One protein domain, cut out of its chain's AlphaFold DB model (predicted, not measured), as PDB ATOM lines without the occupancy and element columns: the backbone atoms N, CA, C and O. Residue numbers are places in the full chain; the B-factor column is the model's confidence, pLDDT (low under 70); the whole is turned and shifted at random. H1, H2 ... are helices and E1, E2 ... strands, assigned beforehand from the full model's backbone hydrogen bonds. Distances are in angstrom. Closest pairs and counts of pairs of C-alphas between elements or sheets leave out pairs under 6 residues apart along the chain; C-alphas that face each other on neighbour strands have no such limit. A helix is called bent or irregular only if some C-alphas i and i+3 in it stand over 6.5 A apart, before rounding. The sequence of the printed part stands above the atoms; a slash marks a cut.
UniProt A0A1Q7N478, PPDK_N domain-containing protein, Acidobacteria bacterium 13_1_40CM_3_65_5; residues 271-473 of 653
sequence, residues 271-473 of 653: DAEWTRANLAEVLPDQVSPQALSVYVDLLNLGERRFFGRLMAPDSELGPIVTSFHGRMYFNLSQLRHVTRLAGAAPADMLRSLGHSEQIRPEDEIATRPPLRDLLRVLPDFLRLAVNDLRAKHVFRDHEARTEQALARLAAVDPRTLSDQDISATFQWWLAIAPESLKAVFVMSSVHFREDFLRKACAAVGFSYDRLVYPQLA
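This is residues 271 to 473 of the 653 residues of the protein "PPDK_N domain-containing protein" of Acidobacteria bacterium 13_1_40CM_3_65_5 (UniProt A0A1Q7N478). The bent helix H8 and the helix H9 after it make the long axis of an elongated helical body; H2 packs on H8, with the strand hairpin E1 and E2 on another side of H2. H7 runs back beside H8b and splays from H8a, H6 packs with its residues 376 to 384 on the end of H2, residues 306 to 310, and H9 with H10 forms an arm at one end. The printed part has 203 residues, with helices and strands in the order H1 H2 H3 E1 E2 H4 H5 H6 H7 H8 H9 H10; the sheet, E1 - E2, is antiparallel and the class is mostly helix. The whole is compact, with a radius of gyration of the C-alphas of 19.3 A and spans of 62 by 39 by 36 A.

E1 is residues 321 to 324, from C-alpha 321 at (39.103, 124.015, 102.136), and E2 is 327 to 331. H1 is 279 to 282, H3 314 to 317, H4 332 to 341 and H5 346 to 352. H2, 289 to 310, 29.7 A, is irregular, with a kink of 47 degrees near residue 304; H6, 371 to 389, 24.8 A, is irregular, with one of 52 degrees near residue 378. H7, 391 to 410, is 27.9 A. H8, 419 to 444, was assigned as one helix by its hydrogen bonds but is bent: C-alphas 431 and 434 are 7.3 A apart, and its arms H8a, 419 to 431, and H8b, 434 to 444, stand at 44 degrees. H9 is 446 to 459, 19.5 A; H10, 464 to 472, is only just irregular, with C-alphas 467 and 470 6.8 A apart, and ends with C-alpha 472 at (36.117, 133.410, 129.588).

In the hairpin E1 and E2, N 324 and O 327 are 2.9 A apart, within hydrogen-bond range. The closest C-alphas of H2 and E1, Asn 300 and Val 321, are 5.9 A apart; those of H1 and E2, Leu 279 and Tyr 329, 6.9 A. H2 touches H8b at a steep tilt of 60 degrees, C-alphas 302 and 434 being closest at 4.3 A. H7 touches H8b, opposite ways, with C-alphas 398 and 436 closest at 5.9 A. H2, with residues 306 to 310 alone, touches H6, C-alphas 309 and 377 closest at 5.6 A. H4 touches H5, C-alphas 336 and 346 closest at 5.5 A; H3 is close to H4 but not clearly touching, C-alphas 317 and 334 closest at 6.2 A. H9 touches H10, C-alphas 454 and 464 closest at 5.5 A; H10 and H8b are apart. Every O i to N i+4 pair is within hydrogen-bond range in H4, H5, H7, H8a and H9, against 16 of 18 in H2, 13 of 15 in H6, 5 of 7 in H8b and 3 of 5 in H10; H1 and H3 are too short for one.

The C-alphas farthest apart, Ser 418 and Gly 461, are 63.4 A apart. The printed part has no cut, and the link H5 to H6 is long. Mean pLDDT of the printed part is 81.6; residues 271, 356 to 358, 443 to 449, 451 and 468 to 473 are under 70.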
ATOM      1  N   ASP A 271      26.875 121.359  94.027       58.25
ATOM      2  CA  ASP A 271      26.044 121.612  95.222       58.25
ATOM      3  C   ASP A 271      26.857 121.919  96.510       58.25
ATOM      4  O   ASP A 271      26.333 121.874  97.629       58.25
ATOM      5  N   ALA A 272      28.155 122.223  96.387       74.12
ATOM      6  CA  ALA A 272      29.002 122.576  97.533       74.12
ATOM      7  C   ALA A 272      28.799 124.041  97.971       74.12
ATOM      8  O   ALA A 272      29.009 124.975  97.198       74.12
ATOM      9  N   GLU A 273      28.419 124.247  99.234       84.06
ATOM     10  CA  GLU A 273      28.334 125.565  99.865       84.06
ATOM     11  C   GLU A 273      29.658 125.950 100.512       84.06
ATOM     12  O   GLU A 273      30.319 125.112 101.121       84.06
ATOM     13  N   TRP A 274      30.001 127.236 100.465       87.06
ATOM     14  CA  TRP A 274      31.277 127.744 100.968       87.06
ATOM     15  C   TRP A 274      31.084 128.920 101.923       87.06
ATOM     16  O   TRP A 274      30.202 129.752 101.711       87.06
ATOM     17  N   THR A 275      31.916 129.000 102.966       85.62
ATOM     18  CA  THR A 275      31.879 130.065 103.978       85.62
ATOM     19  C   THR A 275      33.260 130.623 104.315       85.62
ATOM     20  O   THR A 275      34.265 129.909 104.324       85.62
ATOM     21  N   ARG A 276      33.285 131.917 104.655       87.31
ATOM     22  CA  ARG A 276      34.426 132.619 105.253       87.31
ATOM     23  C   ARG A 276      34.168 133.152 106.663       87.31
ATOM     24  O   ARG A 276      34.993 133.914 107.136       87.31
ATOM     25  N   ALA A 277      33.090 132.770 107.352       82.81
ATOM     26  CA  ALA A 277      32.741 133.361 108.654       82.81
ATOM     27  C   ALA A 277      33.918 133.375 109.660       82.81
ATOM     28  O   ALA A 277      34.287 134.440 110.143       82.81
ATOM     29  N   ASN A 278      34.589 132.234 109.861       83.62
ATOM     30  CA  ASN A 278      35.776 132.148 110.716       83.62
ATOM     31  C   ASN A 278      37.048 132.677 110.020       83.62
ATOM     32  O   ASN A 278      37.824 133.430 110.604       83.62
ATOM     33  N   LEU A 279      37.256 132.317 108.750       84.69
ATOM     34  CA  LEU A 279      38.471 132.681 108.011       84.69
ATOM     35  C   LEU A 279      38.589 134.186 107.740       84.69
ATOM     36  O   LEU A 279      39.701 134.669 107.610       84.69
ATOM     37  N   ALA A 280      37.493 134.942 107.691       80.31
ATOM     38  CA  ALA A 280      37.516 136.400 107.578       80.31
ATOM     39  C   ALA A 280      37.959 137.099 108.877       80.31
ATOM     40  O   ALA A 280      38.352 138.259 108.825       80.31
ATOM     41  N   GLU A 281      37.911 136.418 110.026       74.81
ATOM     42  CA  GLU A 281      38.425 136.933 111.302       74.81
ATOM     43  C   GLU A 281      39.880 136.510 111.549       74.81
ATOM     44  O   GLU A 281      40.679 137.306 112.044       74.81
ATOM     45  N   VAL A 282      40.243 135.275 111.189       77.31
ATOM     46  CA  VAL A 282      41.598 134.730 111.401       77.31
ATOM     47  C   VAL A 282      42.566 135.133 110.278       77.31
ATOM     48  O   VAL A 282      43.738 135.382 110.541       77.31
ATOM     49  N   LEU A 283      42.085 135.213 109.033       80.44
ATOM     50  CA  LEU A 283      42.848 135.554 107.825       80.44
ATOM     51  C   LEU A 283      42.030 136.530 106.943       80.44
ATOM     52  O   LEU A 283      41.498 136.138 105.894       80.44
ATOM     53  N   PRO A 284      41.868 137.796 107.385       74.94
ATOM     54  CA  PRO A 284      41.060 138.792 106.678       74.94
ATOM     55  C   PRO A 284      41.614 139.109 105.282       74.94
ATOM     56  O   PRO A 284      40.865 139.083 104.292       74.94
ATOM     57  N   ASP A 285      42.925 139.348 105.219       77.56
ATOM     58  CA  ASP A 285      43.668 139.797 104.042       77.56
ATOM     59  C   ASP A 285      43.977 138.675 103.039       77.56
ATOM     60  O   ASP A 285      43.838 137.483 103.317       77.56
ATOM     61  N   GLN A 286      44.406 139.071 101.838       78.88
ATOM     62  CA  GLN A 286      44.957 138.135 100.858       78.88
ATOM     63  C   GLN A 286      46.393 137.769 101.248       78.88
ATOM     64  O   GLN A 286      47.229 138.644 101.464       78.88
ATOM     65  N   VAL A 287      46.686 136.471 101.302       77.81
ATOM     66  CA  VAL A 287      48.050 135.954 101.491       77.81
ATOM     67  C   VAL A 287      48.705 135.683 100.134       77.81
ATOM     68  O   VAL A 287      48.017 135.553  99.119       77.81
ATOM     69  N   SER A 288      50.039 135.590 100.089       82.50
ATOM     70  CA  SER A 288      50.749 135.297  98.835       82.50
ATOM     71  C   SER A 288      50.293 133.953  98.237       82.50
ATOM     72  O   SER A 288      49.952 133.043  98.998       82.50
ATOM     73  N   PRO A 289      50.324 133.761  96.901       78.06
ATOM     74  CA  PRO A 289      49.883 132.508  96.278       78.06
ATOM     75  C   PRO A 289      50.588 131.258  96.825       78.06
ATOM     76  O   PRO A 289      49.963 130.211  96.960       78.06
ATOM     77  N   GLN A 290      51.867 131.383  97.199       80.19
ATOM     78  CA  GLN A 290      52.644 130.316  97.835       80.19
ATOM     79  C   GLN A 290      52.149 129.997  99.254       80.19
ATOM     80  O   GLN A 290      51.994 128.832  99.601       80.19
ATOM     81  N   ALA A 291      51.880 131.012 100.082       82.75
ATOM     82  CA  ALA A 291      51.312 130.786 101.410       82.75
ATOM     83  C   ALA A 291      49.894 130.200 101.309       82.75
ATOM     84  O   ALA A 291      49.540 129.299 102.066       82.75
ATOM     85  N   LEU A 292      49.103 130.676 100.341       84.75
ATOM     86  CA  LEU A 292      47.747 130.207 100.081       84.75
ATOM     87  C   LEU A 292      47.714 128.710  99.755       84.75
ATOM     88  O   LEU A 292      46.959 127.983 100.396       84.75
ATOM     89  N   SER A 293      48.545 128.240  98.816       82.44
ATOM     90  CA  SER A 293      48.605 126.813  98.468       82.44
ATOM     91  C   SER A 293      49.025 125.959  99.665       82.44
ATOM     92  O   SER A 293      48.341 124.993  99.996       82.44
ATOM     93  N   VAL A 294      50.066 126.378 100.392       83.75
ATOM     94  CA  VAL A 294      50.558 125.698 101.601       83.75
ATOM     95  C   VAL A 294      49.468 125.565 102.676       83.75
ATOM     96  O   VAL A 294      49.336 124.498 103.275       83.75
ATOM     97  N   TYR A 295      48.659 126.603 102.920       86.44
ATOM     98  CA  TYR A 295      47.559 126.519 103.889       86.44
ATOM     99  C   TYR A 295      46.375 125.676 103.394       86.44
ATOM    100  O   TYR A 295      45.822 124.910 104.185       86.44
ATOM    101  N   VAL A 296      45.996 125.779 102.115       87.38
ATOM    102  CA  VAL A 296      44.917 124.963 101.526       87.38
ATOM    103  C   VAL A 296      45.279 123.475 101.581       87.38
ATOM    104  O   VAL A 296      44.462 122.667 102.031       87.38
ATOM    105  N   ASP A 297      46.506 123.110 101.205       86.12
ATOM    106  CA  ASP A 297      46.993 121.727 101.240       86.12
ATOM    107  C   ASP A 297      47.083 121.197 102.675       86.12
ATOM    108  O   ASP A 297      46.590 120.102 102.967       86.12
ATOM    109  N   LEU A 298      47.651 121.985 103.597       87.06
ATOM    110  CA  LEU A 298      47.735 121.625 105.012       87.06
ATOM    111  C   LEU A 298      46.352 121.355 105.610       87.06
ATOM    112  O   LEU A 298      46.162 120.330 106.268       87.06
ATOM    113  N   LEU A 299      45.398 122.269 105.421       88.06
ATOM    114  CA  LEU A 299      44.078 122.134 106.029       88.06
ATOM    115  C   LEU A 299      43.340 120.931 105.442       88.06
ATOM    116  O   LEU A 299      42.873 120.095 106.210       88.06
ATOM    117  N   ASN A 300      43.328 120.752 104.117       88.81
ATOM    118  CA  ASN A 300      42.714 119.569 103.508       88.81
ATOM    119  C   ASN A 300      43.353 118.257 103.994       88.81
ATOM    120  O   ASN A 300      42.637 117.334 104.387       88.81
ATOM    121  N   LEU A 301      44.687 118.171 104.034       85.88
ATOM    122  CA  LEU A 301      45.398 116.971 104.487       85.88
ATOM    123  C   LEU A 301      45.182 116.694 105.985       85.88
ATOM    124  O   LEU A 301      44.984 115.543 106.383       85.88
ATOM    125  N   GLY A 302      45.206 117.738 106.816       84.94
ATOM    126  CA  GLY A 302      44.986 117.670 108.260       84.94
ATOM    127  C   GLY A 302      43.575 117.222 108.618       84.94
ATOM    128  O   GLY A 302      43.409 116.247 109.353       84.94
ATOM    129  N   GLU A 303      42.570 117.878 108.044       86.75
ATOM    130  CA  GLU A 303      41.151 117.561 108.216       86.75
ATOM    131  C   GLU A 303      40.833 116.140 107.733       86.75
ATOM    132  O   GLU A 303      40.271 115.338 108.483       86.75
ATOM    133  N   ARG A 304      41.283 115.760 106.524       87.00
ATOM    134  CA  ARG A 304      41.063 114.412 105.966       87.00
ATOM    135  C   ARG A 304      41.701 113.327 106.835       87.00
ATOM    136  O   ARG A 304      41.092 112.280 107.066       87.00
ATOM    137  N   ARG A 305      42.907 113.574 107.366       84.81
ATOM    138  CA  ARG A 305      43.597 112.678 108.313       84.81
ATOM    139  C   ARG A 305      42.900 112.637 109.676       84.81
ATOM    140  O   ARG A 305      42.917 111.591 110.333       84.81
ATOM    141  N   PHE A 306      42.286 113.732 110.121       83.00
ATOM    142  CA  PHE A 306      41.586 113.793 111.401       83.00
ATOM    143  C   PHE A 306      40.197 113.152 111.336       83.00
ATOM    144  O   PHE A 306      39.966 112.162 112.028       83.00
ATOM    145  N   PHE A 307      39.301 113.632 110.474       85.38
ATOM    146  CA  PHE A 307      37.913 113.170 110.392       85.38
ATOM    147  C   PHE A 307      37.730 111.857 109.611       85.38
ATOM    148  O   PHE A 307      36.788 111.111 109.886       85.38
ATOM    149  N   GLY A 308      38.630 111.511 108.684       87.44
ATOM    150  CA  GLY A 308      38.576 110.231 107.970       87.44
ATOM    151  C   GLY A 308      37.257 110.037 107.210       87.44
ATOM    152  O   GLY A 308      36.903 110.843 106.353       87.44
ATOM    153  N   ARG A 309      36.509 108.968 107.519       88.31
ATOM    154  CA  ARG A 309      35.230 108.636 106.853       88.31
ATOM    155  C   ARG A 309      34.025 109.446 107.348       88.31
ATOM    156  O   ARG A 309      32.919 109.232 106.845       88.31
ATOM    157  N   LEU A 310      34.217 110.329 108.332       87.50
ATOM    158  CA  LEU A 310      33.200 111.300 108.754       87.50
ATOM    159  C   LEU A 310      33.000 112.407 107.711       87.50
ATOM    160  O   LEU A 310      31.945 113.027 107.691       87.50
ATOM    161  N   MET A 311      33.984 112.637 106.840       89.81
ATOM    162  CA  MET A 311      33.850 113.507 105.672       89.81
ATOM    163  C   MET A 311      33.266 112.719 104.498       89.81
ATOM    164  O   MET A 311      33.583 111.536 104.315       89.81
ATOM    165  N   ALA A 312      32.471 113.379 103.657       88.00
ATOM    166  CA  ALA A 312      32.067 112.796 102.384       88.00
ATOM    167  C   ALA A 312      33.297 112.645 101.465       88.00
ATOM    168  O   ALA A 312      34.285 113.370 101.632       88.00
ATOM    169  N   PRO A 313      33.294 111.713 100.498       84.94
ATOM    170  CA  PRO A 313      34.270 111.704  99.413       84.94
ATOM    171  C   PRO A 313      34.356 113.068  98.717       84.94
ATOM    172  O   PRO A 313      33.336 113.719  98.491       84.94
ATOM    173  N   ASP A 314      35.561 113.478  98.329       80.75
ATOM    174  CA  ASP A 314      35.766 114.762  97.642       80.75
ATOM    175  C   ASP A 314      35.074 114.770  96.260       80.75
ATOM    176  O   ASP A 314      34.698 115.819  95.755       80.75
ATOM    177  N   SER A 315      34.799 113.592  95.686       76.06
ATOM    178  CA  SER A 315      33.965 113.417  94.490       76.06
ATOM    179  C   SER A 315      32.467 113.681  94.704       76.06
ATOM    180  O   SER A 315      31.738 113.800  93.725       76.06
ATOM    181  N   GLU A 316      31.986 113.705  95.953       79.38
ATOM    182  CA  GLU A 316      30.580 113.975  96.292       79.38
ATOM    183  C   GLU A 316      30.368 115.436  96.702       79.38
ATOM    184  O   GLU A 316      29.449 116.078  96.201       79.38
ATOM    185  N   LEU A 317      31.205 115.964  97.608       82.81
ATOM    186  CA  LEU A 317      31.039 117.314  98.169       82.81
ATOM    187  C   LEU A 317      32.233 118.253  97.948       82.81
ATOM    188  O   LEU A 317      32.157 119.397  98.381       82.81
ATOM    189  N   GLY A 318      33.319 117.809  97.314       84.12
ATOM    190  CA  GLY A 318      34.548 118.593  97.169       84.12
ATOM    191  C   GLY A 318      35.467 118.571  98.404       84.12
ATOM    192  O   GLY A 318      35.139 117.951  99.427       84.12
ATOM    193  N   PRO A 319      36.631 119.246  98.322       88.62
ATOM    194  CA  PRO A 319      37.568 119.400  99.438       88.62
ATOM    195  C   PRO A 319      36.954 120.231 100.573       88.62
ATOM    196  O   PRO A 319      35.980 120.953 100.371       88.62
ATOM    197  N   ILE A 320      37.518 120.152 101.780       90.00
ATOM    198  CA  ILE A 320      37.024 120.892 102.958       90.00
ATOM    199  C   ILE A 320      37.482 122.349 102.981       90.00
ATOM    200  O   ILE A 320      36.788 123.198 103.537       90.00
ATOM    201  N   VAL A 321      38.613 122.652 102.347       90.62
ATOM    202  CA  VAL A 321      39.103 124.015 102.136       90.62
ATOM    203  C   VAL A 321      39.400 124.221 100.658       90.62
ATOM    204  O   VAL A 321      39.975 123.358 100.001       90.62
ATOM    205  N   THR A 322      39.032 125.385 100.140       88.00
ATOM    206  CA  THR A 322      39.468 125.868  98.824       88.00
ATOM    207  C   THR A 322      39.820 127.349  98.918       88.00
ATOM    208  O   THR A 322      39.655 127.959  99.978       88.00
ATOM    209  N   SER A 323      40.279 127.953  97.826       84.00
ATOM    210  CA  SER A 323      40.477 129.399  97.746       84.00
ATOM    211  C   SER A 323      39.759 130.021  96.558       84.00
ATOM    212  O   SER A 323      39.935 129.570  95.428       84.00
ATOM    213  N   PHE A 324      39.052 131.123  96.802       78.56
ATOM    214  CA  PHE A 324      38.489 131.995  95.772       78.56
ATOM    215  C   PHE A 324      39.108 133.393  95.938       78.56
ATOM    216  O   PHE A 324      39.197 133.897  97.056       78.56
ATOM    217  N   HIS A 325      39.574 134.020  94.852       73.31
ATOM    218  CA  HIS A 325      40.165 135.376  94.856       73.31
ATOM    219  C   HIS A 325      41.240 135.611  95.939       73.31
ATOM    220  O   HIS A 325      41.171 136.563  96.715       73.31
ATOM    221  N   GLY A 326      42.215 134.699  96.037       76.62
ATOM    222  CA  GLY A 326      43.325 134.810  96.997       76.62
ATOM    223  C   GLY A 326      42.936 134.586  98.466       76.62
ATOM    224  O   GLY A 326      43.758 134.788  99.358       76.62
ATOM    225  N   ARG A 327      41.685 134.190  98.738       82.81
ATOM    226  CA  ARG A 327      41.108 134.042 100.080       82.81
ATOM    227  C   ARG A 327      40.609 132.617 100.276       82.81
ATOM    228  O   ARG A 327      39.932 132.078  99.405       82.81
ATOM    229  N   MET A 328      40.918 132.006 101.416       87.44
ATOM    230  CA  MET A 328      40.456 130.650 101.734       87.44
ATOM    231  C   MET A 328      38.997 130.632 102.189       87.44
ATOM    232  O   MET A 328      38.556 131.558 102.864       87.44
ATOM    233  N   TYR A 329      38.282 129.557 101.859       90.00
ATOM    234  CA  TYR A 329      36.899 129.270 102.242       90.00
ATOM    235  C   TYR A 329      36.804 127.844 102.794       90.00
ATOM    236  O   TYR A 329      37.405 126.926 102.236       90.00
ATOM    237  N   PHE A 330      35.997 127.648 103.837       90.56
ATOM    238  CA  PHE A 330      35.599 126.320 104.301       90.56
ATOM    239  C   PHE A 330      34.368 125.821 103.541       90.56
ATOM    240  O   PHE A 330      33.438 126.586 103.273       90.56
ATOM    241  N   ASN A 331      34.339 124.525 103.249       91.06
ATOM    242  CA  ASN A 331      33.216 123.838 102.630       91.06
ATOM    243  C   ASN A 331      32.125 123.574 103.670       91.06
ATOM    244  O   ASN A 331      32.185 122.638 104.472       91.06
ATOM    245  N   LEU A 332      31.101 124.415 103.644       88.06
ATOM    246  CA  LEU A 332      29.965 124.331 104.538       88.06
ATOM    247  C   LEU A 332      29.116 123.069 104.290       88.06
ATOM    248  O   LEU A 332      28.541 122.533 105.240       88.06
ATOM    249  N   SER A 333      29.068 122.544 103.061       87.75
ATOM    250  CA  SER A 333      28.382 121.271 102.780       87.75
ATOM    251  C   SER A 333      29.083 120.083 103.458       87.75
ATOM    252  O   SER A 333      28.412 119.277 104.107       87.75
ATOM    253  N   GLN A 334      30.419 120.006 103.402       89.62
ATOM    254  CA  GLN A 334      31.210 119.010 104.144       89.62
ATOM    255  C   GLN A 334      31.050 119.171 105.663       89.62
ATOM    256  O   GLN A 334      30.798 118.190 106.363       89.62
ATOM    257  N   LEU A 335      31.123 120.401 106.185       88.75
ATOM    258  CA  LEU A 335      30.937 120.665 107.617       88.75
ATOM    259  C   LEU A 335      29.550 120.205 108.104       88.75
ATOM    260  O   LEU A 335      29.453 119.466 109.085       88.75
ATOM    261  N   ARG A 336      28.473 120.545 107.376       86.62
ATOM    262  CA  ARG A 336      27.112 120.040 107.649       86.62
ATOM    263  C   ARG A 336      27.045 118.512 107.626       86.62
ATOM    264  O   ARG A 336      26.371 117.931 108.476       86.62
ATOM    265  N   HIS A 337      27.714 117.857 106.675       87.94
ATOM    266  CA  HIS A 337      27.755 116.395 106.575       87.94
ATOM    267  C   HIS A 337      28.377 115.760 107.830       87.94
ATOM    268  O   HIS A 337      27.753 114.895 108.450       87.94
ATOM    269  N   VAL A 338      29.545 116.255 108.263       88.19
ATOM    270  CA  VAL A 338      30.231 115.805 109.487       88.19
ATOM    271  C   VAL A 338      29.340 116.001 110.722       88.19
ATOM    272  O   VAL A 338      29.158 115.066 111.503       88.19
ATOM    273  N   THR A 339      28.723 117.178 110.894       86.25
ATOM    274  CA  THR A 339      27.875 117.465 112.069       86.25
ATOM    275  C   THR A 339      26.614 116.595 112.119       86.25
ATOM    276  O   THR A 339      26.254 116.101 113.190       86.25
ATOM    277  N   ARG A 340      25.979 116.320 110.970       85.69
ATOM    278  CA  ARG A 340      24.817 115.416 110.890       85.69
ATOM    279  C   ARG A 340      25.197 113.959 111.177       85.69
ATOM    280  O   ARG A 340      24.442 113.264 111.856       85.69
ATOM    281  N   LEU A 341      26.381 113.499 110.754       86.25
ATOM    282  CA  LEU A 341      26.915 112.183 111.145       86.25
ATOM    283  C   LEU A 341      27.263 112.096 112.640       86.25
ATOM    284  O   LEU A 341      27.142 111.024 113.228       86.25
ATOM    285  N   ALA A 342      27.638 113.212 113.271       80.88
ATOM    286  CA  ALA A 342      27.800 113.317 114.723       80.88
ATOM    287  C   ALA A 342      26.468 113.392 115.501       80.88
ATOM    288  O   ALA A 342      26.477 113.339 116.729       80.88
ATOM    289  N   GLY A 343      25.324 113.488 114.811       80.81
ATOM    290  CA  GLY A 343      23.999 113.571 115.431       80.81
ATOM    291  C   GLY A 343      23.693 114.916 116.099       80.81
ATOM    292  O   GLY A 343      22.801 114.973 116.946       80.81
ATOM    293  N   ALA A 344      24.425 115.974 115.742       81.56
ATOM    294  CA  ALA A 344      24.244 117.332 116.250       81.56
ATOM    295  C   ALA A 344      23.533 118.233 115.220       81.56
ATOM    296  O   ALA A 344      23.419 117.886 114.041       81.56
ATOM    297  N   ALA A 345      23.044 119.393 115.665       84.56
ATOM    298  CA  ALA A 345      22.473 120.412 114.790       84.56
ATOM    299  C   ALA A 345      23.607 121.213 114.111       84.56
ATOM    300  O   ALA A 345      24.471 121.748 114.814       84.56
ATOM    301  N   PRO A 346      23.647 121.335 112.768       86.38
ATOM    302  CA  PRO A 346      24.645 122.169 112.095       86.38
ATOM    303  C   PRO A 346      24.676 123.633 112.555       86.38
ATOM    304  O   PRO A 346      25.731 124.261 112.478       86.38
ATOM    305  N   ALA A 347      23.562 124.159 113.075       82.12
ATOM    306  CA  ALA A 347      23.460 125.494 113.658       82.12
ATOM    307  C   ALA A 347      24.519 125.783 114.735       82.12
ATOM    308  O   ALA A 347      25.100 126.866 114.749       82.12
ATOM    309  N   ASP A 348      24.815 124.827 115.616       77.12
ATOM    310  CA  ASP A 348      25.729 125.061 116.740       77.12
ATOM    311  C   ASP A 348      27.186 125.188 116.276       77.12
ATOM    312  O   ASP A 348      27.917 126.082 116.710       77.12
ATOM    313  N   MET A 349      27.580 124.355 115.311       81.81
ATOM    314  CA  MET A 349      28.869 124.457 114.626       81.81
ATOM    315  C   MET A 349      28.967 125.757 113.808       81.81
ATOM    316  O   MET A 349      29.980 126.449 113.886       81.81
ATOM    317  N   LEU A 350      27.898 126.152 113.108       79.75
ATOM    318  CA  LEU A 350      27.833 127.412 112.359       79.75
ATOM    319  C   LEU A 350      28.041 128.645 113.251       79.75
ATOM    320  O   LEU A 350      28.846 129.517 112.914       79.75
ATOM    321  N   ARG A 351      27.375 128.701 114.413       75.69
ATOM    322  CA  ARG A 351      27.571 129.765 115.418       75.69
ATOM    323  C   ARG A 351      29.005 129.785 115.937       75.69
ATOM    324  O   ARG A 351      29.596 130.856 116.036       75.69
ATOM    325  N   SER A 352      29.583 128.613 116.215       73.12
ATOM    326  CA  SER A 352      30.982 128.488 116.650       73.12
ATOM    327  C   SER A 352      31.994 128.942 115.590       73.12
ATOM    328  O   SER A 352      33.110 129.308 115.951       73.12
ATOM    329  N   LEU A 353      31.626 128.933 114.306       73.50
ATOM    330  CA  LEU A 353      32.422 129.481 113.204       73.50
ATOM    331  C   LEU A 353      32.173 130.981 112.962       73.50
ATOM    332  O   LEU A 353      32.667 131.519 111.975       73.50
ATOM    333  N   GLY A 354      31.413 131.665 113.820       71.25
ATOM    334  CA  GLY A 354      31.169 133.105 113.711       71.25
ATOM    335  C   GLY A 354      30.084 133.504 112.707       71.25
ATOM    336  O   GLY A 354      30.013 134.673 112.330       71.25
ATOM    337  N   HIS A 355      29.217 132.584 112.257       73.25
ATOM    338  CA  HIS A 355      28.058 132.980 111.448       73.25
ATOM    339  C   HIS A 355      27.069 133.811 112.277       73.25
ATOM    340  O   HIS A 355      26.397 133.296 113.169       73.25
ATOM    341  N   SER A 356      26.958 135.097 111.936       53.88
ATOM    342  CA  SER A 356      26.041 136.060 112.559       53.88
ATOM    343  C   SER A 356      24.701 136.232 111.830       53.88
ATOM    344  O   SER A 356      23.868 137.019 112.274       53.88
ATOM    345  N   GLU A 357      24.510 135.566 110.688       54.69
ATOM    346  CA  GLU A 357      23.324 135.704 109.828       54.69
ATOM    347  C   GLU A 357      22.274 134.600 110.062       54.69
ATOM    348  O   GLU A 357      22.441 133.733 110.921       54.69
ATOM    349  N   GLN A 358      21.174 134.635 109.299       57.69
ATOM    350  CA  GLN A 358      20.077 133.667 109.387       57.69
ATOM    351  C   GLN A 358      20.555 132.233 109.119       57.69
ATOM    352  O   GLN A 358      20.718 131.799 107.976       57.69
ATOM    353  N   ILE A 359      20.722 131.474 110.201       72.94
ATOM    354  CA  ILE A 359      20.839 130.020 110.150       72.94
ATOM    355  C   ILE A 359      19.507 129.449 109.656       72.94
ATOM    356  O   ILE A 359      18.423 129.935 109.984       72.94
ATOM    357  N   ARG A 360      19.603 128.417 108.825       74.56
ATOM    358  CA  ARG A 360      18.456 127.728 108.241       74.56
ATOM    359  C   ARG A 360      17.632 127.020 109.317       74.56
ATOM    360  O   ARG A 360      18.232 126.310 110.123       74.56
ATOM    361  N   PRO A 361      16.287 127.073 109.271       76.69
ATOM    362  CA  PRO A 361      15.449 126.256 110.144       76.69
ATOM    363  C   PRO A 361      15.786 124.758 110.071       76.69
ATOM    364  O   PRO A 361      15.737 124.082 111.093       76.69
ATOM    365  N   GLU A 362      16.195 124.235 108.906       77.06
ATOM    366  CA  GLU A 362      16.638 122.840 108.788       77.06
ATOM    367  C   GLU A 362      17.994 122.531 109.459       77.06
ATOM    368  O   GLU A 362      18.248 121.377 109.799       77.06
ATOM    369  N   ASP A 363      18.857 123.528 109.680       82.56
ATOM    370  CA  ASP A 363      20.152 123.353 110.357       82.56
ATOM    371  C   ASP A 363      20.046 123.466 111.889       82.56
ATOM    372  O   ASP A 363      20.947 123.013 112.593       82.56
ATOM    373  N   GLU A 364      18.948 124.016 112.418       81.62
ATOM    374  CA  GLU A 364      18.622 124.012 113.856       81.62
ATOM    375  C   GLU A 364      18.202 122.616 114.360       81.62
ATOM    376  O   GLU A 364      18.178 122.352 115.563       81.62
ATOM    377  N   ILE A 365      17.857 121.698 113.449       81.19
ATOM    378  CA  ILE A 365      17.322 120.378 113.786       81.19
ATOM    379  C   ILE A 365      18.447 119.339 113.773       81.19
ATOM    380  O   ILE A 365      19.002 118.993 112.730       81.19
ATOM    381  N   ALA A 366      18.742 118.766 114.941       82.38
ATOM    382  CA  ALA A 366      19.660 117.636 115.061       82.38
ATOM    383  C   ALA A 366      19.072 116.374 114.395       82.38
ATOM    384  O   ALA A 366      18.131 115.754 114.899       82.38
ATOM    385  N   THR A 367      19.643 115.966 113.261       77.38
ATOM    386  CA  THR A 367      19.243 114.749 112.538       77.38
ATOM    387  C   THR A 367      19.987 113.525 113.062       77.38
ATOM    388  O   THR A 367      21.210 113.560 113.187       77.38
ATOM    389  N   ARG A 368      19.293 112.404 113.291       79.69
ATOM    390  CA  ARG A 368      19.958 111.126 113.598       79.69
ATOM    391  C   ARG A 368      20.452 110.459 112.305       79.69
ATOM    392  O   ARG A 368      19.624 110.243 111.418       79.69
ATOM    393  N   PRO A 369      21.740 110.087 112.188       82.69
ATOM    394  CA  PRO A 369      22.235 109.360 111.023       82.69
ATOM    395  C   PRO A 369      21.653 107.935 110.980       82.69
ATOM    396  O   PRO A 369      21.400 107.338 112.033       82.69
ATOM    397  N   PRO A 370      21.451 107.345 109.789       85.44
ATOM    398  CA  PRO A 370      20.981 105.970 109.681       85.44
ATOM    399  C   PRO A 370      22.074 104.994 110.143       85.44
ATOM    400  O   PRO A 370      23.270 105.221 109.946       85.44
ATOM    401  N   LEU A 371      21.661 103.862 110.722       87.25
ATOM    402  CA  LEU A 371      22.564 102.916 111.396       87.25
ATOM    403  C   LEU A 371      23.727 102.432 110.508       87.25
ATOM    404  O   LEU A 371      24.840 102.258 110.995       87.25
ATOM    405  N   ARG A 372      23.487 102.255 109.201       89.06
ATOM    406  CA  ARG A 372      24.512 101.848 108.226       89.06
ATOM    407  C   ARG A 372      25.670 102.860 108.138       89.06
ATOM    408  O   ARG A 372      26.828 102.458 108.072       89.06
ATOM    409  N   ASP A 373      25.358 104.157 108.179       84.88
ATOM    410  CA  ASP A 373      26.341 105.229 108.013       84.88
ATOM    411  C   ASP A 373      27.118 105.393 109.327       84.88
ATOM    412  O   ASP A 373      28.342 105.498 109.303       84.88
ATOM    413  N   LEU A 374      26.435 105.258 110.474       85.75
ATOM    414  CA  LEU A 374      27.060 105.199 111.798       85.75
ATOM    415  C   LEU A 374      28.054 104.027 111.918       85.75
ATOM    416  O   LEU A 374      29.177 104.223 112.377       85.75
ATOM    417  N   LEU A 375      27.686 102.824 111.462       89.75
ATOM    418  CA  LEU A 375      28.582 101.658 111.446       89.75
ATOM    419  C   LEU A 375      29.789 101.860 110.512       89.75
ATOM    420  O   LEU A 375      30.898 101.453 110.858       89.75
ATOM    421  N   ARG A 376      29.605 102.530 109.364       89.31
ATOM    422  CA  ARG A 376      30.681 102.862 108.407       89.31
ATOM    423  C   ARG A 376      31.772 103.742 109.031       89.31
ATOM    424  O   ARG A 376      32.950 103.562 108.706       89.31
ATOM    425  N   VAL A 377      31.378 104.685 109.894       89.69
ATOM    426  CA  VAL A 377      32.265 105.690 110.516       89.69
ATOM    427  C   VAL A 377      32.643 105.378 111.971       89.69
ATOM    428  O   VAL A 377      33.476 106.069 112.552       89.69
ATOM    429  N   LEU A 378      32.094 104.310 112.562       89.44
ATOM    430  CA  LEU A 378      32.392 103.878 113.932       89.44
ATOM    431  C   LEU A 378      33.903 103.737 114.241       89.44
ATOM    432  O   LEU A 378      34.307 104.170 115.322       89.44
ATOM    433  N   PRO A 379      34.769 103.210 113.344       91.56
ATOM    434  CA  PRO A 379      36.211 103.162 113.600       91.56
ATOM    435  C   PRO A 379      36.844 104.550 113.770       91.56
ATOM    436  O   PRO A 379      37.738 104.720 114.599       91.56
ATOM    437  N   ASP A 380      36.361 105.550 113.025       90.12
ATOM    438  CA  ASP A 380      36.825 106.931 113.143       90.12
ATOM    439  C   ASP A 380      36.320 107.572 114.441       90.12
ATOM    440  O   ASP A 380      37.128 108.138 115.173       90.12
ATOM    441  N   PHE A 381      35.051 107.381 114.824       85.94
ATOM    442  CA  PHE A 381      34.560 107.821 116.141       85.94
ATOM    443  C   PHE A 381      35.366 107.230 117.306       85.94
ATOM    444  O   PHE A 381      35.727 107.955 118.234       85.94
ATOM    445  N   LEU A 382      35.697 105.936 117.258       87.88
ATOM    446  CA  LEU A 382      36.533 105.294 118.278       87.88
ATOM    447  C   LEU A 382      37.950 105.886 118.304       87.88
ATOM    448  O   LEU A 382      38.492 106.136 119.382       87.88
ATOM    449  N   ARG A 383      38.542 106.167 117.136       88.12
ATOM    450  CA  ARG A 383      39.851 106.830 117.013       88.12
ATOM    451  C   ARG A 383      39.833 108.242 117.607       88.12
ATOM    452  O   ARG A 383      40.771 108.602 118.320       88.12
ATOM    453  N   LEU A 384      38.774 109.016 117.363       84.75
ATOM    454  CA  LEU A 384      38.578 110.345 117.946       84.75
ATOM    455  C   LEU A 384      38.436 110.275 119.474       84.75
ATOM    456  O   LEU A 384      39.203 110.926 120.182       84.75
ATOM    457  N   ALA A 385      37.567 109.402 119.988       82.62
ATOM    458  CA  ALA A 385      37.384 109.209 121.427       82.62
ATOM    459  C   ALA A 385      38.678 108.758 122.138       82.62
ATOM    460  O   ALA A 385      38.981 109.213 123.240       82.62
ATOM    461  N   VAL A 386      39.493 107.901 121.507       86.56
ATOM    462  CA  VAL A 386      40.806 107.505 122.045       86.56
ATOM    463  C   VAL A 386      41.803 108.669 122.041       86.56
ATOM    464  O   VAL A 386      42.589 108.779 122.985       86.56
ATOM    465  N   ASN A 387      41.782 109.547 121.033       84.00
ATOM    466  CA  ASN A 387      42.608 110.759 121.030       84.00
ATOM    467  C   ASN A 387      42.197 111.716 122.163       84.00
ATOM    468  O   ASN A 387      43.079 112.204 122.868       84.00
ATOM    469  N   ASP A 388      40.894 111.909 122.400       79.75
ATOM    470  CA  ASP A 388      40.367 112.713 123.515       79.75
ATOM    471  C   ASP A 388      40.774 112.152 124.885       79.75
ATOM    472  O   ASP A 388      41.312 112.872 125.728       79.75
ATOM    473  N   LEU A 389      40.603 110.844 125.104       83.31
ATOM    474  CA  LEU A 389      41.047 110.172 126.333       83.31
ATOM    475  C   LEU A 389      42.570 110.261 126.537       83.31
ATOM    476  O   LEU A 389      43.063 110.171 127.662       83.31
ATOM    477  N   ARG A 390      43.329 110.454 125.451       87.31
ATOM    478  CA  ARG A 390      44.784 110.643 125.455       87.31
ATOM    479  C   ARG A 390      45.209 112.105 125.304       87.31
ATOM    480  O   ARG A 390      46.408 112.331 125.150       87.31
ATOM    481  N   ALA A 391      44.306 113.084 125.419       84.00
ATOM    482  CA  ALA A 391      44.593 114.498 125.151       84.00
ATOM    483  C   ALA A 391      45.859 115.010 125.863       84.00
ATOM    484  O   ALA A 391      46.700 115.646 125.239       84.00
ATOM    485  N   LYS A 392      46.079 114.632 127.133       84.31
ATOM    486  CA  LYS A 392      47.309 114.964 127.883       84.31
ATOM    487  C   LYS A 392      48.603 114.524 127.179       84.31
ATOM    488  O   LYS A 392      49.598 115.234 127.259       84.31
ATOM    489  N   HIS A 393      48.614 113.353 126.547       87.75
ATOM    490  CA  HIS A 393      49.770 112.880 125.781       87.75
ATOM    491  C   HIS A 393      49.852 113.614 124.443       87.75
ATOM    492  O   HIS A 393      50.900 114.162 124.134       87.75
ATOM    493  N   VAL A 394      48.728 113.756 123.726       86.00
ATOM    494  CA  VAL A 394      48.667 114.492 122.447       86.00
ATOM    495  C   VAL A 394      49.200 115.925 122.581       86.00
ATOM    496  O   VAL A 394      49.944 116.366 121.711       86.00
ATOM    497  N   PHE A 395      48.877 116.637 123.667       85.19
ATOM    498  CA  PHE A 395      49.386 117.990 123.907       85.19
ATOM    499  C   PHE A 395      50.887 118.023 124.220       85.19
ATOM    500  O   PHE A 395      51.580 118.863 123.661       85.19
ATOM    501  N   ARG A 396      51.414 117.097 125.035       87.62
ATOM    502  CA  ARG A 396      52.864 117.024 125.317       87.62
ATOM    503  C   ARG A 396      53.673 116.626 124.081       87.62
ATOM    504  O   ARG A 396      54.735 117.184 123.833       87.62
ATOM    505  N   ASP A 397      53.146 115.698 123.285       87.81
ATOM    506  CA  ASP A 397      53.748 115.287 122.016       87.81
ATOM    507  C   ASP A 397      53.673 116.424 120.980       87.81
ATOM    508  O   ASP A 397      54.551 116.551 120.132       87.81
ATOM    509  N   HIS A 398      52.631 117.261 121.013       87.88
ATOM    510  CA  HIS A 398      52.539 118.469 120.191       87.88
ATOM    511  C   HIS A 398      53.560 119.528 120.629       87.88
ATOM    512  O   HIS A 398      54.327 119.983 119.791       87.88
ATOM    513  N   GLU A 399      53.611 119.867 121.919       87.44
ATOM    514  CA  GLU A 399      54.553 120.828 122.511       87.44
ATOM    515  C   GLU A 399      56.004 120.491 122.133       87.44
ATOM    516  O   GLU A 399      56.656 121.283 121.456       87.44
ATOM    517  N   ALA A 400      56.459 119.266 122.415       87.81
ATOM    518  CA  ALA A 400      57.821 118.828 122.099       87.81
ATOM    519  C   ALA A 400      58.148 118.853 120.589       87.81
ATOM    520  O   ALA A 400      59.270 119.182 120.196       87.81
ATOM    521  N   ARG A 401      57.182 118.524 119.715       86.75
ATOM    522  CA  ARG A 401      57.368 118.591 118.251       86.75
ATOM    523  C   ARG A 401      57.404 120.034 117.746       86.75
ATOM    524  O   ARG A 401      58.203 120.340 116.863       86.75
ATOM    525  N   THR A 402      56.583 120.915 118.311       86.94
ATOM    526  CA  THR A 402      56.567 122.348 117.992       86.94
ATOM    527  C   THR A 402      57.863 123.021 118.447       86.94
ATOM    528  O   THR A 402      58.471 123.730 117.650       86.94
ATOM    529  N   GLU A 403      58.357 122.735 119.656       88.88
ATOM    530  CA  GLU A 403      59.671 123.199 120.128       88.88
ATOM    531  C   GLU A 403      60.804 122.749 119.194       88.88
ATOM    532  O   GLU A 403      61.618 123.569 118.772       88.88
ATOM    533  N   GLN A 404      60.830 121.469 118.798       89.19
ATOM    534  CA  GLN A 404      61.837 120.947 117.869       89.19
ATOM    535  C   GLN A 404      61.762 121.617 116.485       89.19
ATOM    536  O   GLN A 404      62.797 121.915 115.883       89.19
ATOM    537  N   ALA A 405      60.554 121.866 115.972       88.19
ATOM    538  CA  ALA A 405      60.358 122.529 114.687       88.19
ATOM    539  C   ALA A 405      60.788 124.003 114.729       88.19
ATOM    540  O   ALA A 405      61.502 124.453 113.832       88.19
ATOM    541  N   LEU A 406      60.422 124.733 115.788       89.06
ATOM    542  CA  LEU A 406      60.843 126.117 116.005       89.06
ATOM    543  C   LEU A 406      62.360 126.222 116.183       89.06
ATOM    544  O   LEU A 406      62.975 127.082 115.563       89.06
ATOM    545  N   ALA A 407      62.982 125.316 116.945       90.56
ATOM    546  CA  ALA A 407      64.435 125.274 117.105       90.56
ATOM    547  C   ALA A 407      65.161 125.031 115.770       90.56
ATOM    548  O   ALA A 407      66.169 125.678 115.497       90.56
ATOM    549  N   ARG A 408      64.631 124.150 114.904       89.50
ATOM    550  CA  ARG A 408      65.176 123.935 113.553       89.50
ATOM    551  C   ARG A 408      65.052 125.182 112.673       89.50
ATOM    552  O   ARG A 408      66.001 125.499 111.967       89.50
ATOM    553  N   LEU A 409      63.904 125.860 112.695       88.69
ATOM    554  CA  LEU A 409      63.677 127.065 111.890       88.69
ATOM    555  C   LEU A 409      64.516 128.253 112.389       88.69
ATOM    556  O   LEU A 409      65.090 128.971 111.580       88.69
ATOM    557  N   ALA A 410      64.648 128.425 113.706       89.12
ATOM    558  CA  ALA A 410      65.443 129.491 114.318       89.12
ATOM    559  C   ALA A 410      66.965 129.303 114.162       89.12
ATOM    560  O   ALA A 410      67.717 130.264 114.300       89.12
ATOM    561  N   ALA A 411      67.431 128.085 113.865       89.44
ATOM    562  CA  ALA A 411      68.843 127.787 113.616       89.44
ATOM    563  C   ALA A 411      69.343 128.235 112.225       89.44
ATOM    564  O   ALA A 411      70.512 128.019 111.904       89.44
ATOM    565  N   VAL A 412      68.477 128.820 111.392       87.62
ATOM    566  CA  VAL A 412      68.757 129.162 109.992       87.62
ATOM    567  C   VAL A 412      68.321 130.599 109.711       87.62
ATOM    568  O   VAL A 412      67.179 130.966 109.970       87.62
ATOM    569  N   ASP A 413      69.207 131.415 109.136       88.19
ATOM    570  CA  ASP A 413      68.824 132.737 108.630       88.19
ATOM    571  C   ASP A 413      68.129 132.571 107.266       88.19
ATOM    572  O   ASP A 413      68.781 132.130 106.311       88.19
ATOM    573  N   PRO A 414      66.838 132.932 107.121       83.50
ATOM    574  CA  PRO A 414      66.111 132.759 105.865       83.50
ATOM    575  C   PRO A 414      66.724 133.553 104.701       83.50
ATOM    576  O   PRO A 414      66.508 133.194 103.551       83.50
ATOM    577  N   ARG A 415      67.533 134.588 104.974       87.69
ATOM    578  CA  ARG A 415      68.253 135.369 103.951       87.69
ATOM    579  C   ARG A 415      69.454 134.631 103.354       87.69
ATOM    580  O   ARG A 415      70.012 135.095 102.365       87.69
ATOM    581  N   THR A 416      69.881 133.527 103.968       90.56
ATOM    582  CA  THR A 416      71.008 132.698 103.501       90.56
ATOM    583  C   THR A 416      70.574 131.445 102.741       90.56
ATOM    584  O   THR A 416      71.425 130.710 102.246       90.56
ATOM    585  N   LEU A 417      69.265 131.195 102.649       88.31
ATOM    586  CA  LEU A 417      68.706 130.038 101.961       88.31
ATOM    587  C   LEU A 417      68.528 130.300 100.466       88.31
ATOM    588  O   LEU A 417      68.138 131.396 100.066       88.31
ATOM    589  N   SER A 418      68.746 129.272  99.644       92.69
ATOM    590  CA  SER A 418      68.305 129.295  98.249       92.69
ATOM    591  C   SER A 418      66.801 129.011  98.141       92.69
ATOM    592  O   SER A 418      66.208 128.403  99.035       92.69
ATOM    593  N   ASP A 419      66.188 129.350  97.005       87.00
ATOM    594  CA  ASP A 419      64.788 128.999  96.714       87.00
ATOM    595  C   ASP A 419      64.522 127.485  96.835       87.00
ATOM    596  O   ASP A 419      63.429 127.065  97.228       87.00
ATOM    597  N   GLN A 420      65.530 126.651  96.546       89.12
ATOM    598  CA  GLN A 420      65.445 125.198  96.707       89.12
ATOM    599  C   GLN A 420      65.397 124.794  98.186       89.12
ATOM    600  O   GLN A 420      64.580 123.949  98.551       89.12
ATOM    601  N   ASP A 421      66.200 125.423  99.047       88.81
ATOM    602  CA  ASP A 421      66.203 125.157 100.492       88.81
ATOM    603  C   ASP A 421      64.924 125.668 101.171       88.81
ATOM    604  O   ASP A 421      64.370 125.004 102.054       88.81
ATOM    605  N   ILE A 422      64.417 126.825 100.730       85.38
ATOM    606  CA  ILE A 422      63.126 127.378 101.157       85.38
ATOM    607  C   ILE A 422      62.001 126.405 100.777       85.38
ATOM    608  O   ILE A 422      61.211 126.004 101.634       85.38
ATOM    609  N   SER A 423      61.963 125.954  99.518       84.12
ATOM    610  CA  SER A 423      60.982 124.973  99.037       84.12
ATOM    611  C   SER A 423      61.076 123.639  99.793       84.12
ATOM    612  O   SER A 423      60.067 123.131 100.282       84.12
ATOM    613  N   ALA A 424      62.284 123.105  99.997       88.44
ATOM    614  CA  ALA A 424      62.507 121.887 100.777       88.44
ATOM    615  C   ALA A 424      62.062 122.036 102.245       88.44
ATOM    616  O   ALA A 424      61.532 121.089 102.834       88.44
ATOM    617  N   THR A 425      62.220 123.227 102.829       87.25
ATOM    618  CA  THR A 425      61.739 123.544 104.182       87.25
ATOM    619  C   THR A 425      60.210 123.567 104.242       87.25
ATOM    620  O   THR A 425      59.640 122.964 105.154       87.25
ATOM    621  N   PHE A 426      59.533 124.159 103.249       83.19
ATOM    622  CA  PHE A 426      58.070 124.092 103.132       83.19
ATOM    623  C   PHE A 426      57.563 122.653 102.973       83.19
ATOM    624  O   PHE A 426      56.633 122.258 103.675       83.19
ATOM    625  N   GLN A 427      58.191 121.845 102.113       85.38
ATOM    626  CA  GLN A 427      57.802 120.443 101.900       85.38
ATOM    627  C   GLN A 427      58.012 119.583 103.156       85.38
ATOM    628  O   GLN A 427      57.142 118.791 103.523       85.38
ATOM    629  N   TRP A 428      59.126 119.773 103.873       89.00
ATOM    630  CA  TRP A 428      59.339 119.132 105.173       89.00
ATOM    631  C   TRP A 428      58.259 119.527 106.188       89.00
ATOM    632  O   TRP A 428      57.739 118.657 106.890       89.00
ATOM    633  N   TRP A 429      57.907 120.813 106.261       84.94
ATOM    634  CA  TRP A 429      56.883 121.291 107.185       84.94
ATOM    635  C   TRP A 429      55.499 120.731 106.839       84.94
ATOM    636  O   TRP A 429      54.837 120.188 107.722       84.94
ATOM    637  N   LEU A 430      55.093 120.754 105.564       83.25
ATOM    638  CA  LEU A 430      53.838 120.155 105.089       83.25
ATOM    639  C   LEU A 430      53.728 118.662 105.439       83.25
ATOM    640  O   LEU A 430      52.654 118.202 105.825       83.25
ATOM    641  N   ALA A 431      54.832 117.912 105.382       84.75
ATOM    642  CA  ALA A 431      54.847 116.497 105.749       84.75
ATOM    643  C   ALA A 431      54.575 116.236 107.248       84.75
ATOM    644  O   ALA A 431      54.076 115.163 107.597       84.75
ATOM    645  N   ILE A 432      54.879 117.192 108.140       83.88
ATOM    646  CA  ILE A 432      54.687 117.052 109.598       83.88
ATOM    647  C   ILE A 432      53.502 117.856 110.155       83.88
ATOM    648  O   ILE A 432      52.952 117.499 111.196       83.88
ATOM    649  N   ALA A 433      53.067 118.918 109.482       78.88
ATOM    650  CA  ALA A 433      52.064 119.851 109.991       78.88
ATOM    651  C   ALA A 433      50.658 119.241 110.251       78.88
ATOM    652  O   ALA A 433      50.039 119.630 111.248       78.88
ATOM    653  N   PRO A 434      50.159 118.229 109.504       80.81
ATOM    654  CA  PRO A 434      48.925 117.508 109.856       80.81
ATOM    655  C   PRO A 434      48.952 116.867 111.253       80.81
ATOM    656  O   PRO A 434      47.929 116.774 111.930       80.81
ATOM    657  N   GLU A 435      50.129 116.439 111.717       78.44
ATOM    658  CA  GLU A 435      50.316 115.880 113.059       78.44
ATOM    659  C   GLU A 435      50.340 116.952 114.161       78.44
ATOM    660  O   GLU A 435      50.063 116.644 115.328       78.44
ATOM    661  N   SER A 436      50.626 118.205 113.796       74.06
ATOM    662  CA  SER A 436      50.508 119.372 114.673       74.06
ATOM    663  C   SER A 436      49.046 119.807 114.811       74.06
ATOM    664  O   SER A 436      48.587 120.015 115.936       74.06
ATOM    665  N   LEU A 437      48.282 119.834 113.708       78.19
ATOM    666  CA  LEU A 437      46.840 120.135 113.710       78.19
ATOM    667  C   LEU A 437      46.014 119.174 114.579       78.19
ATOM    668  O   LEU A 437      44.987 119.565 115.132       78.19
ATOM    669  N   LYS A 438      46.484 117.938 114.788       78.69
ATOM    670  CA  LYS A 438      45.841 116.960 115.681       78.69
ATOM    671  C   LYS A 438      45.523 117.518 117.080       78.69
ATOM    672  O   LYS A 438      44.506 117.140 117.656       78.69
ATOM    673  N   ALA A 439      46.365 118.399 117.628       78.44
ATOM    674  CA  ALA A 439      46.119 119.018 118.934       78.44
ATOM    675  C   ALA A 439      44.936 120.004 118.901       78.44
ATOM    676  O   ALA A 439      44.114 119.996 119.817       78.44
ATOM    677  N   VAL A 440      44.813 120.786 117.821       71.88
ATOM    678  CA  VAL A 440      43.696 121.718 117.586       71.88
ATOM    679  C   VAL A 440      42.377 120.947 117.526       71.88
ATOM    680  O   VAL A 440      41.425 121.281 118.224       71.88
ATOM    681  N   PHE A 441      42.336 119.845 116.780       71.44
ATOM    682  CA  PHE A 441      41.104 119.073 116.626       71.44
ATOM    683  C   PHE A 441      40.714 118.233 117.861       71.44
ATOM    684  O   PHE A 441      39.534 117.968 118.084       71.44
ATOM    685  N   VAL A 442      41.663 117.878 118.738       71.56
ATOM    686  CA  VAL A 442      41.356 117.333 120.084       71.56
ATOM    687  C   VAL A 442      40.753 118.405 121.012       71.56
ATOM    688  O   VAL A 442      40.086 118.084 122.001       71.56
ATOM    689  N   MET A 443      40.891 119.694 120.684       58.84
ATOM    690  CA  MET A 443      40.094 120.746 121.319       58.84
ATOM    691  C   MET A 443      38.683 120.872 120.732       58.84
ATOM    692  O   MET A 443      37.808 121.348 121.445       58.84
ATOM    693  N   SER A 444      38.379 120.380 119.526       56.44
ATOM    694  CA  SER A 444      37.013 120.439 118.964       56.44
ATOM    695  C   SER A 444      35.984 119.640 119.783       56.44
ATOM    696  O   SER A 444      34.798 119.971 119.791       56.44
ATOM    697  N   SER A 445      36.421 118.659 120.582       57.22
ATOM    698  CA  SER A 445      35.577 117.988 121.585       57.22
ATOM    699  C   SER A 445      35.227 118.867 122.802       57.22
ATOM    700  O   SER A 445      34.484 118.431 123.684       57.22
ATOM    701  N   VAL A 446      35.687 120.128 122.847       61.25
ATOM    702  CA  VAL A 446      35.158 121.164 123.752       61.25
ATOM    703  C   VAL A 446      33.654 121.310 123.573       61.25
ATOM    704  O   VAL A 446      32.987 121.373 124.594       61.25
ATOM    705  N   HIS A 447      33.103 121.246 122.354       61.69
ATOM    706  CA  HIS A 447      31.652 121.343 122.164       61.69
ATOM    707  C   HIS A 447      30.902 120.229 122.919       61.69
ATOM    708  O   HIS A 447      30.003 120.521 123.696       61.69
ATOM    709  N   PHE A 448      31.338 118.965 122.831       64.31
ATOM    710  CA  PHE A 448      30.740 117.867 123.609       64.31
ATOM    711  C   PHE A 448      30.908 118.033 125.132       64.31
ATOM    712  O   PHE A 448      30.021 117.652 125.899       64.31
ATOM    713  N   ARG A 449      32.035 118.599 125.588       67.88
ATOM    714  CA  ARG A 449      32.286 118.889 127.013       67.88
ATOM    715  C   ARG A 449      31.433 120.056 127.519       67.88
ATOM    716  O   ARG A 449      30.891 119.975 128.618       67.88
ATOM    717  N   GLU A 450      31.275 121.100 126.716       70.06
ATOM    718  CA  GLU A 450      30.357 122.217 126.925       70.06
ATOM    719  C   GLU A 450      28.914 121.722 126.982       70.06
ATOM    720  O   GLU A 450      28.191 122.075 127.904       70.06
ATOM    721  N   ASP A 451      28.509 120.844 126.072       69.94
ATOM    722  CA  ASP A 451      27.153 120.308 126.011       69.94
ATOM    723  C   ASP A 451      26.830 119.423 127.232       69.94
ATOM    724  O   ASP A 451      25.741 119.490 127.810       69.94
ATOM    725  N   PHE A 452      27.815 118.650 127.708       77.00
ATOM    726  CA  PHE A 452      27.749 117.954 128.996       77.00
ATOM    727  C   PHE A 452      27.631 118.933 130.177       77.00
ATOM    728  O   PHE A 452      26.780 118.738 131.046       77.00
ATOM    729  N   LEU A 453      28.432 120.005 130.202       77.62
ATOM    730  CA  LEU A 453      28.371 121.039 131.240       77.62
ATOM    731  C   LEU A 453      27.034 121.797 131.217       77.62
ATOM    732  O   LEU A 453      26.450 122.001 132.276       77.62
ATOM    733  N   ARG A 454      26.496 122.143 130.042       78.75
ATOM    734  CA  ARG A 454      25.170 122.760 129.862       78.75
ATOM    735  C   ARG A 454      24.073 121.867 130.436       78.75
ATOM    736  O   ARG A 454      23.256 122.345 131.222       78.75
ATOM    737  N   LYS A 455      24.095 120.564 130.125       82.50
ATOM    738  CA  LYS A 455      23.154 119.568 130.673       82.50
ATOM    739  C   LYS A 455      23.300 119.408 132.189       82.50
ATOM    740  O   LYS A 455      22.289 119.368 132.887       82.50
ATOM    741  N   ALA A 456      24.526 119.375 132.711       85.25
ATOM    742  CA  ALA A 456      24.788 119.305 134.149       85.25
ATOM    743  C   ALA A 456      24.297 120.563 134.889       85.25
ATOM    744  O   ALA A 456      23.621 120.443 135.907       85.25
ATOM    745  N   CYS A 457      24.570 121.757 134.353       85.69
ATOM    746  CA  CYS A 457      24.073 123.034 134.866       85.69
ATOM    747  C   CYS A 457      22.538 123.074 134.885       85.69
ATOM    748  O   CYS A 457      21.952 123.350 135.931       85.69
ATOM    749  N   ALA A 458      21.887 122.715 133.773       86.44
ATOM    750  CA  ALA A 458      20.429 122.653 133.679       86.44
ATOM    751  C   ALA A 458      19.816 121.672 134.696       86.44
ATOM    752  O   ALA A 458      18.839 122.010 135.359       86.44
ATOM    753  N   ALA A 459      20.425 120.494 134.882       89.75
ATOM    754  CA  ALA A 459      19.963 119.482 135.837       89.75
ATOM    755  C   ALA A 459      20.015 119.937 137.310       89.75
ATOM    756  O   ALA A 459      19.281 119.396 138.134       89.75
ATOM    757  N   VAL A 460      20.850 120.929 137.647       91.94
ATOM    758  CA  VAL A 460      20.929 121.529 138.994       91.94
ATOM    759  C   VAL A 460      20.322 122.937 139.072       91.94
ATOM    760  O   VAL A 460      20.487 123.621 140.079       91.94
ATOM    761  N   GLY A 461      19.633 123.396 138.019       89.12
ATOM    762  CA  GLY A 461      19.029 124.734 137.958       89.12
ATOM    763  C   GLY A 461      20.034 125.894 137.896       89.12
ATOM    764  O   GLY A 461      19.664 127.040 138.146       89.12
ATOM    765  N   PHE A 462      21.303 125.624 137.578       86.19
ATOM    766  CA  PHE A 462      22.346 126.642 137.455       86.19
ATOM    767  C   PHE A 462      22.469 127.126 136.003       86.19
ATOM    768  O   PHE A 462      22.321 126.356 135.058       86.19
ATOM    769  N   SER A 463      22.778 128.408 135.803       82.25
ATOM    770  CA  SER A 463      23.022 128.951 134.461       82.25
ATOM    771  C   SER A 463      24.445 128.619 134.011       82.25
ATOM    772  O   SER A 463      25.412 129.074 134.624       82.25
ATOM    773  N   TYR A 464      24.574 127.870 132.914       78.06
ATOM    774  CA  TYR A 464      25.861 127.626 132.253       78.06
ATOM    775  C   TYR A 464      26.576 128.940 131.904       78.06
ATOM    776  O   TYR A 464      27.768 129.094 132.156       78.06
ATOM    777  N   ASP A 465      25.827 129.928 131.414       73.75
ATOM    778  CA  ASP A 465      26.369 131.233 131.045       73.75
ATOM    779  C   ASP A 465      26.987 131.947 132.263       73.75
ATOM    780  O   ASP A 465      28.075 132.517 132.168       73.75
ATOM    781  N   ARG A 466      26.363 131.838 133.447       73.06
ATOM    782  CA  ARG A 466      26.938 132.338 134.712       73.06
ATOM    783  C   ARG A 466      28.147 131.538 135.202       73.06
ATOM    784  O   ARG A 466      28.936 132.088 135.963       73.06
ATOM    785  N   LEU A 467      28.298 130.273 134.803       74.62
ATOM    786  CA  LEU A 467      29.479 129.466 135.128       74.62
ATOM    787  C   LEU A 467      30.680 129.863 134.259       74.62
ATOM    788  O   LEU A 467      31.797 129.963 134.761       74.62
ATOM    789  N   VAL A 468      30.443 130.067 132.961       67.44
ATOM    790  CA  VAL A 468      31.504 130.099 131.945       67.44
ATOM    791  C   VAL A 468      31.872 131.511 131.492       67.44
ATOM    792  O   VAL A 468      33.063 131.809 131.423       67.44
ATOM    793  N   TYR A 469      30.921 132.423 131.251       60.44
ATOM    794  CA  TYR A 469      31.281 133.772 130.780       60.44
ATOM    795  C   TYR A 469      32.171 134.565 131.752       60.44
ATOM    796  O   TYR A 469      33.075 135.229 131.257       60.44
ATOM    797  N   PRO A 470      32.027 134.488 133.093       63.12
ATOM    798  CA  PRO A 470      32.967 135.151 134.004       63.12
ATOM    799  C   PRO A 470      34.397 134.594 133.939       63.12
ATOM    800  O   PRO A 470      35.337 135.312 134.255       63.12
ATOM    801  N   GLN A 471      34.565 133.330 133.531       55.34
ATOM    802  CA  GLN A 471      35.874 132.685 133.374       55.34
ATOM    803  C   GLN A 471      36.486 132.982 131.996       55.34
ATOM    804  O   GLN A 471      37.682 133.232 131.897       55.34
ATOM    805  N   LEU A 472      35.670 133.021 130.934       52.19
ATOM    806  CA  LEU A 472      36.117 133.410 129.588       52.19
ATOM    807  C   LEU A 472      36.385 134.920 129.463       52.19
ATOM    808  O   LEU A 472      37.264 135.320 128.708       52.19
ATOM    809  N   ALA A 473      35.672 135.758 130.220       46.94
ATOM    810  CA  ALA A 473      35.883 137.208 130.289       46.94
ATOM    811  C   ALA A 473      36.936 137.630 131.337       46.94
ATOM    812  O   ALA A 473      37.036 138.812 131.661       46.94
TER     813      ALA A 473